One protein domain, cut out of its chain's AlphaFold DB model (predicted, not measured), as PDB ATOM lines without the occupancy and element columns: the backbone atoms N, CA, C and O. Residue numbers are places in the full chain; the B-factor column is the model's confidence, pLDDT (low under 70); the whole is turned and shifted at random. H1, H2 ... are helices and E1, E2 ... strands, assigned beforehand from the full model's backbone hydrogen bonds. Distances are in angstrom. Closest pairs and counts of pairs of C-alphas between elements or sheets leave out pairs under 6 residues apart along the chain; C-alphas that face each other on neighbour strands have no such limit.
ATOM      1  N   GLN A  23     -16.018 -34.553  39.926       89.19
ATOM      2  CA  GLN A  23     -16.710 -35.843  39.982       89.19
ATOM      3  C   GLN A  23     -17.524 -36.152  38.709       89.19
ATOM      4  O   GLN A  23     -17.612 -37.312  38.306       89.19
ATOM      5  N   THR A  24     -18.085 -35.129  38.054       87.44
ATOM      6  CA  THR A  24     -18.830 -35.295  36.793       87.44
ATOM      7  C   THR A  24     -17.880 -35.683  35.665       87.44
ATOM      8  O   THR A  24     -18.131 -36.646  34.942       87.44
ATOM      9  N   TRP A  25     -16.741 -34.994  35.559       87.06
ATOM     10  CA  TRP A  25     -15.722 -35.323  34.563       87.06
ATOM     11  C   TRP A  25     -15.063 -36.674  34.823       87.06
ATOM     12  O   TRP A  25     -14.820 -37.420  33.882       87.06
ATOM     13  N   ALA A  26     -14.849 -37.039  36.088       90.88
ATOM     14  CA  ALA A  26     -14.359 -38.362  36.447       90.88
ATOM     15  C   ALA A  26     -15.330 -39.468  36.001       90.88
ATOM     16  O   ALA A  26     -14.886 -40.495  35.507       90.88
ATOM     17  N   GLN A  27     -16.649 -39.271  36.119       89.31
ATOM     18  CA  GLN A  27     -17.630 -40.236  35.607       89.31
ATOM     19  C   GLN A  27     -17.635 -40.319  34.077       89.31
ATOM     20  O   GLN A  27     -17.756 -41.413  33.532       89.31
ATOM     21  N   GLN A  28     -17.466 -39.188  33.390       88.44
ATOM     22  CA  GLN A  28     -17.337 -39.170  31.931       88.44
ATOM     23  C   GLN A  28     -16.092 -39.935  31.476       88.44
ATOM     24  O   GLN A  28     -16.204 -40.827  30.642       88.44
ATOM     25  N   LEU A  29     -14.936 -39.669  32.090       90.50
ATOM     26  CA  LEU A  29     -13.700 -40.406  31.818       90.50
ATOM     27  C   LEU A  29     -13.774 -41.874  32.254       90.50
ATOM     28  O   LEU A  29     -13.106 -42.714  31.671       90.50
ATOM     29  N   LEU A  30     -14.593 -42.225  33.249       91.06
ATOM     30  CA  LEU A  30     -14.823 -43.630  33.585       91.06
ATOM     31  C   LEU A  30     -15.607 -44.362  32.495       91.06
ATOM     32  O   LEU A  30     -15.468 -45.567  32.372       91.06
ATOM     33  N   LYS A  31     -16.478 -43.670  31.760       88.69
ATOM     34  CA  LYS A  31     -17.276 -44.272  30.687       88.69
ATOM     35  C   LYS A  31     -16.502 -44.281  29.367       88.69
ATOM     36  O   LYS A  31     -16.497 -45.290  28.664       88.69
ATOM     37  N   TYR A  32     -15.828 -43.173  29.076       89.12
ATOM     38  CA  TYR A  32     -15.059 -42.919  27.861       89.12
ATOM     39  C   TYR A  32     -13.636 -42.492  28.250       89.12
ATOM     40  O   TYR A  32     -13.341 -41.292  28.320       89.12
ATOM     41  N   PRO A  33     -12.768 -43.460  28.586       89.50
ATOM     42  CA  PRO A  33     -11.461 -43.171  29.154       89.50
ATOM     43  C   PRO A  33     -10.517 -42.574  28.117       89.50
ATOM     44  O   PRO A  33     -10.639 -42.818  26.923       89.50
ATOM     45  N   ARG A  34      -9.568 -41.766  28.592       89.56
ATOM     46  CA  ARG A  34      -8.545 -41.105  27.773       89.56
ATOM     47  C   ARG A  34      -7.171 -41.362  28.356       89.56
ATOM     48  O   ARG A  34      -7.049 -41.509  29.573       89.56
ATOM     49  N   THR A  35      -6.151 -41.386  27.507       88.88
ATOM     50  CA  THR A  35      -4.757 -41.410  27.962       88.88
ATOM     51  C   THR A  35      -4.432 -40.143  28.757       88.88
ATOM     52  O   THR A  35      -5.120 -39.122  28.646       88.88
ATOM     53  N   VAL A  36      -3.373 -40.189  29.570       87.62
ATOM     54  CA  VAL A  36      -2.914 -39.037  30.368       87.62
ATOM     55  C   VAL A  36      -2.672 -37.814  29.477       87.62
ATOM     56  O   VAL A  36      -2.959 -36.679  29.862       87.62
ATOM     57  N   GLU A  37      -2.135 -38.061  28.288       84.75
ATOM     58  CA  GLU A  37      -1.730 -37.079  27.293       84.75
ATOM     59  C   GLU A  37      -2.933 -36.405  26.619       84.75
ATOM     60  O   GLU A  37      -2.848 -35.225  26.283       84.75
ATOM     61  N   ASN A  38      -4.062 -37.113  26.496       86.56
ATOM     62  CA  ASN A  38      -5.261 -36.642  25.791       86.56
ATOM     63  C   ASN A  38      -6.346 -36.061  26.712       86.56
ATOM     64  O   ASN A  38      -7.400 -35.607  26.244       86.56
ATOM     65  N   ILE A  39      -6.099 -36.027  28.025       86.25
ATOM     66  CA  ILE A  39      -6.909 -35.240  28.960       86.25
ATOM     67  C   ILE A  39      -6.487 -33.764  28.848       86.25
ATOM     68  O   ILE A  39      -5.322 -33.436  29.100       86.25
ATOM     69  N   PRO A  40      -7.410 -32.848  28.501       84.12
ATOM     70  CA  PRO A  40      -7.072 -31.449  28.275       84.12
ATOM     71  C   PRO A  40      -6.685 -30.730  29.576       84.12
ATOM     72  O   PRO A  40      -7.209 -31.025  30.651       84.12
ATOM     73  N   THR A  41      -5.806 -29.727  29.471       82.81
ATOM     74  CA  THR A  41      -5.248 -28.998  30.627       82.81
ATOM     75  C   THR A  41      -6.317 -28.420  31.554       82.81
ATOM     76  O   THR A  41      -6.212 -28.587  32.764       82.81
ATOM     77  N   TRP A  42      -7.383 -27.828  31.006       83.25
ATOM     78  CA  TRP A  42      -8.467 -27.250  31.812       83.25
ATOM     79  C   TRP A  42      -9.170 -28.294  32.692       83.25
ATOM     80  O   TRP A  42      -9.621 -27.980  33.790       83.25
ATOM     81  N   MET A  43      -9.250 -29.549  32.238       86.62
ATOM     82  CA  MET A  43      -9.861 -30.631  33.004       86.62
ATOM     83  C   MET A  43      -8.920 -31.096  34.121       86.62
ATOM     84  O   MET A  43      -9.364 -31.334  35.243       86.62
ATOM     85  N   TRP A  44      -7.610 -31.137  33.851       86.12
ATOM     86  CA  TRP A  44      -6.605 -31.343  34.895       86.12
ATOM     87  C   TRP A  44      -6.652 -30.261  35.972       86.12
ATOM     88  O   TRP A  44      -6.502 -30.589  37.144       86.12
ATOM     89  N   ASP A  45      -6.856 -28.996  35.599       84.81
ATOM     90  CA  ASP A  45      -6.971 -27.903  36.569       84.81
ATOM     91  C   ASP A  45      -8.185 -28.098  37.495       84.81
ATOM     92  O   ASP A  45      -8.057 -27.916  38.703       84.81
ATOM     93  N   ILE A  46      -9.323 -28.570  36.964       86.12
ATOM     94  CA  ILE A  46     -10.507 -28.945  37.760       86.12
ATOM     95  C   ILE A  46     -10.183 -30.098  38.722       86.12
ATOM     96  O   ILE A  46     -10.439 -30.001  39.922       86.12
ATOM     97  N   PHE A  47      -9.583 -31.185  38.222       88.56
ATOM     98  CA  PHE A  47      -9.213 -32.337  39.050       88.56
ATOM     99  C   PHE A  47      -8.241 -31.965  40.173       88.56
ATOM    100  O   PHE A  47      -8.412 -32.417  41.305       88.56
ATOM    101  N   ARG A  48      -7.253 -31.113  39.877       86.88
ATOM    102  CA  ARG A  48      -6.284 -30.608  40.857       86.88
ATOM    103  C   ARG A  48      -6.944 -29.715  41.902       86.88
ATOM    104  O   ARG A  48      -6.696 -29.910  43.088       86.88
ATOM    105  N   ALA A  49      -7.804 -28.787  41.483       84.69
ATOM    106  CA  ALA A  49      -8.512 -27.888  42.393       84.69
ATOM    107  C   ALA A  49      -9.420 -28.639  43.383       84.69
ATOM    108  O   ALA A  49      -9.539 -28.235  44.536       84.69
ATOM    109  N   GLU A  50     -10.028 -29.746  42.950       86.06
ATOM    110  CA  GLU A  50     -10.943 -30.549  43.773       86.06
ATOM    111  C   GLU A  50     -10.281 -31.789  44.411       86.06
ATOM    112  O   GLU A  50     -10.950 -32.559  45.100       86.06
ATOM    113  N   GLY A  51      -8.977 -32.011  44.200       84.69
ATOM    114  CA  GLY A  51      -8.246 -33.148  44.773       84.69
ATOM    115  C   GLY A  51      -8.724 -34.522  44.281       84.69
ATOM    116  O   GLY A  51      -8.632 -35.516  45.006       84.69
ATOM    117  N   VAL A  52      -9.257 -34.602  43.061       87.88
ATOM    118  CA  VAL A  52      -9.805 -35.834  42.481       87.88
ATOM    119  C   VAL A  52      -8.797 -36.458  41.524       87.88
ATOM    120  O   VAL A  52      -8.362 -35.833  40.566       87.88
ATOM    121  N   THR A  53      -8.471 -37.735  41.727       88.44
ATOM    122  CA  THR A  53      -7.748 -38.538  40.730       88.44
ATOM    123  C   THR A  53      -8.729 -39.015  39.658       88.44
ATOM    124  O   THR A  53      -9.619 -39.813  39.991       88.44
ATOM    125  N   PRO A  54      -8.608 -38.559  38.400       91.25
ATOM    126  CA  PRO A  54      -9.494 -39.012  37.341       91.25
ATOM    127  C   PRO A  54      -9.192 -40.457  36.933       91.25
ATOM    128  O   PRO A  54      -8.061 -40.918  37.101       91.25
ATOM    129  N   PRO A  55     -10.178 -41.166  36.367       92.62
ATOM    130  CA  PRO A  55      -9.934 -42.381  35.610       92.62
ATOM    131  C   PRO A  55      -9.189 -42.088  34.317       92.62
ATOM    132  O   PRO A  55      -9.479 -41.106  33.634       92.62
ATOM    133  N   VAL A  56      -8.224 -42.944  33.997       91.62
ATOM    134  CA  VAL A  56      -7.323 -42.757  32.859       91.62
ATOM    135  C   VAL A  56      -7.156 -44.075  32.117       91.62
ATOM    136  O   VAL A  56      -6.988 -45.121  32.740       91.62
ATOM    137  N   TYR A  57      -7.195 -44.021  30.789       91.06
ATOM    138  CA  TYR A  57      -6.890 -45.158  29.933       91.06
ATOM    139  C   TYR A  57      -5.400 -45.505  30.021       91.06
ATOM    140  O   TYR A  57      -4.535 -44.644  29.842       91.06
ATOM    141  N   ASN A  58      -5.114 -46.775  30.282       89.00
ATOM    142  CA  ASN A  58      -3.793 -47.366  30.341       89.00
ATOM    143  C   ASN A  58      -3.621 -48.340  29.159       89.00
ATOM    144  O   ASN A  58      -4.063 -49.491  29.239       89.00
ATOM    145  N   PRO A  59      -2.952 -47.912  28.073       86.88
ATOM    146  CA  PRO A  59      -2.775 -48.738  26.879       86.88
ATOM    147  C   PRO A  59      -1.988 -50.029  27.122       86.88
ATOM    148  O   PRO A  59      -2.126 -50.977  26.360       86.88
ATOM    149  N   ALA A  60      -1.160 -50.090  28.173       85.50
ATOM    150  CA  ALA A  60      -0.361 -51.279  28.474       85.50
ATOM    151  C   ALA A  60      -1.215 -52.468  28.951       85.50
ATOM    152  O   ALA A  60      -0.778 -53.612  28.846       85.50
ATOM    153  N   PHE A  61      -2.415 -52.196  29.469       85.88
ATOM    154  CA  PHE A  61      -3.325 -53.201  30.022       85.88
ATOM    155  C   PHE A  61      -4.718 -53.175  29.386       85.88
ATOM    156  O   PHE A  61      -5.595 -53.895  29.859       85.88
ATOM    157  N   ASP A  62      -4.915 -52.355  28.347       89.62
ATOM    158  CA  ASP A  62      -6.209 -52.126  27.691       89.62
ATOM    159  C   ASP A  62      -7.337 -51.871  28.707       89.62
ATOM    160  O   ASP A  62      -8.378 -52.535  28.761       89.62
ATOM    161  N   SER A  63      -7.065 -50.943  29.625       91.38
ATOM    162  CA  SER A  63      -7.880 -50.751  30.817       91.38
ATOM    163  C   SER A  63      -8.027 -49.292  31.204       91.38
ATOM    164  O   SER A  63      -7.207 -48.452  30.855       91.38
ATOM    165  N   VAL A  64      -9.061 -48.981  31.980       92.19
ATOM    166  CA  VAL A  64      -9.152 -47.718  32.711       92.19
ATOM    167  C   VAL A  64      -8.717 -47.934  34.155       92.19
ATOM    168  O   VAL A  64      -9.200 -48.845  34.834       92.19
ATOM    169  N   ASP A  65      -7.824 -47.069  34.622       91.56
ATOM    170  CA  ASP A  65      -7.196 -47.141  35.933       91.56
ATOM    171  C   ASP A  65      -7.578 -45.911  36.768       91.56
ATOM    172  O   ASP A  65      -7.488 -44.771  36.307       91.56
ATOM    173  N   TRP A  66      -8.022 -46.125  38.010       89.38
ATOM    174  CA  TRP A  66      -8.371 -45.052  38.949       89.38
ATOM    175  C   TRP A  66      -8.362 -45.558  40.389       89.38
ATOM    176  O   TRP A  66      -8.834 -46.654  40.657       89.38
ATOM    177  N   LYS A  67      -7.878 -44.766  41.355       84.31
ATOM    178  CA  LYS A  67      -7.942 -45.101  42.800       84.31
ATOM    179  C   LYS A  67      -7.533 -46.557  43.131       84.31
ATOM    180  O   LYS A  67      -8.245 -47.240  43.868       84.31
ATOM    181  N   ASN A  68      -6.417 -47.038  42.576       85.44
ATOM    182  CA  ASN A  68      -5.940 -48.430  42.696       85.44
ATOM    183  C   ASN A  68      -6.940 -49.487  42.194       85.44
ATOM    184  O   ASN A  68      -6.978 -50.608  42.698       85.44
ATOM    185  N   ARG A  69      -7.777 -49.135  41.223       89.50
ATOM    186  CA  ARG A  69      -8.747 -50.018  40.577       89.50
ATOM    187  C   ARG A  69      -8.539 -49.995  39.076       89.50
ATOM    188  O   ARG A  69      -8.207 -48.950  38.523       89.50
ATOM    189  N   ARG A  70      -8.779 -51.140  38.449       92.00
ATOM    190  CA  ARG A  70      -8.719 -51.356  37.006       92.00
ATOM    191  C   ARG A  70     -10.039 -51.911  36.505       92.00
ATOM    192  O   ARG A  70     -10.590 -52.809  37.141       92.00
ATOM    193  N   ARG A  71     -10.498 -51.463  35.340       94.12
ATOM    194  CA  ARG A  71     -11.505 -52.183  34.545       94.12
ATOM    195  C   ARG A  71     -11.063 -52.301  33.095       94.12
ATOM    196  O   ARG A  71     -10.463 -51.350  32.598       94.12
ATOM    197  N   PRO A  72     -11.365 -53.424  32.428       93.50
ATOM    198  CA  PRO A  72     -11.065 -53.572  31.015       93.50
ATOM    199  C   PRO A  72     -11.865 -52.567  30.186       93.50
ATOM    200  O   PRO A  72     -12.931 -52.084  30.591       93.50
ATOM    201  N   VAL A  73     -11.323 -52.242  29.024       90.50
ATOM    202  CA  VAL A  73     -11.964 -51.390  28.034       90.50
ATOM    203  C   VAL A  73     -12.431 -52.247  26.858       90.50
ATOM    204  O   VAL A  73     -11.933 -53.338  26.606       90.50
ATOM    205  N   THR A  74     -13.476 -51.782  26.187       88.06
ATOM    206  CA  THR A  74     -14.035 -52.371  24.970       88.06
ATOM    207  C   THR A  74     -14.045 -51.315  23.872       88.06
ATOM    208  O   THR A  74     -13.839 -50.128  24.133       88.06
ATOM    209  N   GLU A  75     -14.420 -51.701  22.654       82.75
ATOM    210  CA  GLU A  75     -14.633 -50.766  21.540       82.75
ATOM    211  C   GLU A  75     -15.647 -49.644  21.851       82.75
ATOM    212  O   GLU A  75     -15.673 -48.627  21.166       82.75
ATOM    213  N   ARG A  76     -16.494 -49.807  22.880       80.38
ATOM    214  CA  ARG A  76     -17.528 -48.836  23.282       80.38
ATOM    215  C   ARG A  76     -17.152 -47.999  24.510       80.38
ATOM    216  O   ARG A  76     -17.996 -47.256  25.011       80.38
ATOM    217  N   GLY A  77     -15.923 -48.133  25.005       86.19
ATOM    218  CA  GLY A  77     -15.473 -47.559  26.271       86.19
ATOM    219  C   GLY A  77     -15.331 -48.610  27.367       86.19
ATOM    220  O   GLY A  77     -15.234 -49.808  27.095       86.19
ATOM    221  N   THR A  78     -15.279 -48.165  28.617       90.56
ATOM    222  CA  THR A  78     -15.032 -49.047  29.764       90.56
ATOM    223  C   THR A  78     -16.118 -50.102  29.919       90.56
ATOM    224  O   THR A  78     -17.311 -49.790  29.896       90.56
ATOM    225  N   ASP A  79     -15.712 -51.349  30.156       91.50
ATOM    226  CA  ASP A  79     -16.649 -52.415  30.480       91.50
ATOM    227  C   ASP A  79     -17.210 -52.214  31.894       91.50
ATOM    228  O   ASP A  79     -16.574 -52.504  32.914       91.50
ATOM    229  N   LEU A  80     -18.428 -51.676  31.970       87.19
ATOM    230  CA  LEU A  80     -19.094 -51.445  33.246       87.19
ATOM    231  C   LEU A  80     -19.717 -52.713  33.848       87.19
ATOM    232  O   LEU A  80     -20.065 -52.688  35.032       87.19
ATOM    233  N   SER A  81     -19.831 -53.792  33.067       89.31
ATOM    234  CA  SER A  81     -20.383 -55.075  33.514       89.31
ATOM    235  C   SER A  81     -19.389 -55.892  34.342       89.31
ATOM    236  O   SER A  81     -19.797 -56.720  35.154       89.31
ATOM    237  N   VAL A  82     -18.093 -55.614  34.185       89.56
ATOM    238  CA  VAL A  82     -17.012 -56.286  34.909       89.56
ATOM    239  C   VAL A  82     -16.704 -55.555  36.216       89.56
ATOM    240  O   VAL A  82     -16.619 -54.322  36.273       89.56
ATOM    241  N   GLU A  83     -16.516 -56.318  37.292       88.88
ATOM    242  CA  GLU A  83     -16.089 -55.763  38.573       88.88
ATOM    243  C   GLU A  83     -14.652 -55.215  38.506       88.88
ATOM    244  O   GLU A  83     -13.790 -55.774  37.826       88.88
ATOM    245  N   PRO A  84     -14.361 -54.102  39.203       89.19
ATOM    246  CA  PRO A  84     -13.037 -53.516  39.171       89.19
ATOM    247  C   PRO A  84     -12.044 -54.400  39.925       89.19
ATOM    248  O   PRO A  84     -12.267 -54.749  41.084       89.19
ATOM    249  N   THR A  85     -10.910 -54.689  39.299       90.69
ATOM    250  CA  THR A  85      -9.807 -55.403  39.952       90.69
ATOM    251  C   THR A  85      -8.958 -54.417  40.749       90.69
ATOM    252  O   THR A  85      -8.725 -53.298  40.288       90.69
ATOM    253  N   ILE A  86      -8.496 -54.800  41.944       88.19
ATOM    254  CA  ILE A  86      -7.571 -53.968  42.724       88.19
ATOM    255  C   ILE A  86      -6.165 -54.088  42.144       88.19
ATOM    256  O   ILE A  86      -5.640 -55.186  41.976       88.19
ATOM    257  N   ILE A  87      -5.569 -52.940  41.850       83.31
ATOM    258  CA  ILE A  87      -4.212 -52.835  41.334       83.31
ATOM    259  C   ILE A  87      -3.232 -52.910  42.501       83.31
ATOM    260  O   ILE A  87      -3.389 -52.204  43.497       83.31
ATOM    261  N   ASP A  88      -2.206 -53.742  42.345       78.31
ATOM    262  CA  ASP A  88      -1.055 -53.810  43.240       78.31
ATOM    263  C   ASP A  88       0.044 -52.879  42.703       78.31
ATOM    264  O   ASP A  88       0.718 -53.234  41.733       78.31
ATOM    265  N   PRO A  89       0.262 -51.693  43.306       68.19
ATOM    266  CA  PRO A  89       1.190 -50.698  42.768       68.19
ATOM    267  C   PRO A  89       2.636 -51.197  42.689       68.19
ATOM    268  O   PRO A  89       3.416 -50.671  41.901       68.19
ATOM    269  N   SER A  90       3.000 -52.218  43.478       71.50
ATOM    270  CA  SER A  90       4.341 -52.817  43.459       71.50
ATOM    271  C   SER A  90       4.635 -53.611  42.181       71.50
ATOM    272  O   SER A  90       5.792 -53.919  41.899       71.50
ATOM    273  N   LYS A  91       3.595 -53.930  41.402       69.50
ATOM    274  CA  LYS A  91       3.663 -54.744  40.183       69.50
ATOM    275  C   LYS A  91       3.395 -53.942  38.910       69.50
ATOM    276  O   LYS A  91       3.384 -54.517  37.826       69.50
ATOM    277  N   GLU A  92       3.181 -52.633  39.027       67.50
ATOM    278  CA  GLU A  92       2.776 -51.792  37.904       67.50
ATOM    279  C   GLU A  92       3.970 -51.073  37.251       67.50
ATOM    280  O   GLU A  92       4.749 -50.399  37.934       67.50
ATOM    281  N   PRO A  93       4.109 -51.145  35.918       64.38
ATOM    282  CA  PRO A  93       5.172 -50.471  35.186       64.38
ATOM    283  C   PRO A  93       4.886 -48.964  35.067       64.38
ATOM    284  O   PRO A  93       4.269 -48.516  34.111       64.38
ATOM    285  N   GLY A  94       5.319 -48.160  36.046       66.88
ATOM    286  CA  GLY A  94       5.525 -46.700  35.935       66.88
ATOM    287  C   GLY A  94       4.313 -45.791  35.637       66.88
ATOM    288  O   GLY A  94       4.434 -44.572  35.753       66.88
ATOM    289  N   PHE A  95       3.141 -46.337  35.302       69.69
ATOM    290  CA  PHE A  95       1.933 -45.585  34.944       69.69
ATOM    291  C   PHE A  95       1.489 -44.634  36.066       69.69
ATOM    292  O   PHE A  95       1.293 -43.435  35.849       69.69
ATOM    293  N   TRP A  96       1.434 -45.140  37.299       68.81
ATOM    294  CA  TRP A  96       1.070 -44.353  38.479       68.81
ATOM    295  C   TRP A  96       2.040 -43.207  38.764       68.81
ATOM    296  O   TRP A  96       1.626 -42.168  39.274       68.81
ATOM    297  N   THR A  97       3.313 -43.362  38.395       69.12
ATOM    298  CA  THR A  97       4.333 -42.316  38.527       69.12
ATOM    299  C   THR A  97       4.100 -41.165  37.547       69.12
ATOM    300  O   THR A  97       4.315 -40.006  37.896       69.12
ATOM    301  N   ASN A  98       3.642 -41.449  36.325       69.75
ATOM    302  CA  ASN A  98       3.318 -40.402  35.350       69.75
ATOM    303  C   ASN A  98       2.023 -39.670  35.720       69.75
ATOM    304  O   ASN A  98       1.961 -38.440  35.646       69.75
ATOM    305  N   LEU A  99       1.017 -40.413  36.189       71.62
ATOM    306  CA  LEU A  99      -0.240 -39.840  36.660       71.62
ATOM    307  C   LEU A  99      -0.037 -38.951  37.898       71.62
ATOM    308  O   LEU A  99      -0.588 -37.850  37.964       71.62
ATOM    309  N   SER A 100       0.791 -39.377  38.856       69.44
ATOM    310  CA  SER A 100       1.083 -38.579  40.053       69.44
ATOM    311  C   SER A 100       1.811 -37.274  39.722       69.44
ATOM    312  O   SER A 100       1.425 -36.225  40.237       69.44
ATOM    313  N   LYS A 101       2.787 -37.288  38.803       74.44
ATOM    314  CA  LYS A 101       3.464 -36.065  38.329       74.44
ATOM    315  C   LYS A 101       2.488 -35.051  37.734       74.44
ATOM    316  O   LYS A 101       2.597 -33.861  38.016       74.44
ATOM    317  N   LYS A 102       1.515 -35.503  36.936       73.31
ATOM    318  CA  LYS A 102       0.486 -34.628  36.346       73.31
ATOM    319  C   LYS A 102      -0.470 -34.040  37.384       73.31
ATOM    320  O   LYS A 102      -0.928 -32.911  37.210       73.31
ATOM    321  N   LEU A 103      -0.769 -34.789  38.443       67.75
ATOM    322  CA  LEU A 103      -1.677 -34.361  39.506       67.75
ATOM    323  C   LEU A 103      -1.026 -33.423  40.522       67.75
ATOM    324  O   LEU A 103      -1.692 -32.514  41.006       67.75
ATOM    325  N   PHE A 104       0.248 -33.624  40.849       70.62
ATOM    326  CA  PHE A 104       0.877 -32.921  41.971       70.62
ATOM    327  C   PHE A 104       1.995 -31.966  41.568       70.62
ATOM    328  O   PHE A 104       2.387 -31.148  42.392       70.62
ATOM    329  N   GLY A 105       2.454 -32.012  40.312       55.28
ATOM    330  CA  GLY A 105       3.622 -31.262  39.868       55.28
ATOM    331  C   GLY A 105       4.892 -31.793  40.538       55.28
ATOM    332  O   GLY A 105       5.001 -31.865  41.759       55.28
TER     333      GLY A 105
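This is residues 23 to 105 of the 106 residues of an uncharacterized protein of Paenarthrobacter aurescens (strain TC1) (UniProt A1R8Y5). A small three-strand sheet, E1, E2 and E3, is near the middle of a rounded body, with H1 over one face of it and H3 grazing it with residues 95 to 99, while H2 stands away from the sheet, near H1 and touching H3. A long stretch without named elements, residues 75 to 94, runs from E3 back past that strand and round to H3. The 83 printed residues hold three named helices and three named strands in the order H1 H2 E1 E2 E3 H3; the sheet order is E1, E2, E3, all antiparallel. The class is mixed, helices and strands, with 41 residues, under half, in named elements. The whole is compact, with a radius of gyration of the C-alphas of 12.0 A and spans of 31 by 28 by 18 A.

E1, residues 56 to 58, E2, residues 63 to 66, and E3, residues 69 to 74, form a meander, each strand the antiparallel neighbour of the one before. E1 and E2 are a hairpin, with N 58 and O 63 within hydrogen-bond range at 2.7 A. E2 and E3 are a hairpin too, with N 64 and O 71 at 2.8 A. Residues 69 to 70 of E3 also pair, antiparallel, with residues 85 to 86. H1, residues 23 to 31, is on the sheet at a height of 10.4 A, over E1 and only just over E2, where 3 of its C-alphas fall; the closest C-alphas of H1 and E1, Leu 29 and Val 56, are 6.9 A apart. On the local plane H1 runs along the strands, at 1 degree to E1. H3, residues 95 to 104, only grazes the sheet; its closest C-alpha pair with E1 is Phe 95 and Asn 58, 7.6 A. H2, residues 41 to 49, is not on the sheet. H2 and H3 touch, about perpendicular at 76 degrees, with the C-alphas of Arg 48 and Leu 103 closest at 6.1 A. H1 and H2 are close but not clearly touching, the C-alphas of Trp 25 and Met 43 being closest at 7.7 A. H1 and H3 are apart. In H1, H2 and H3 every O i to N i+4 pair is within hydrogen-bond range.

E3, residues 69 to 74, is 16.6 A from first to last C-alpha, E2, 63 to 66, 9.9 A, and E1, 56 to 58, 6.3 A. H1, residues 23 to 31, is 12.6 A long and begins at C-alpha 23 (-16.710, -35.843, 39.982). H2, residues 41 to 49, is 12.3 A long. H3, residues 95 to 104, is 14.5 A long and ends at C-alpha 104 (0.877, -32.921, 41.971).

The two C-alphas farthest apart, those of Ser 81 and Gly 105, are 34.4 A apart. The printed part has no cut. The link from E3 to H3, 20 residues, is long. The mean pLDDT of the printed part is 84.0; residues 89, 91 to 98, 100, 103 and 105 are under 70.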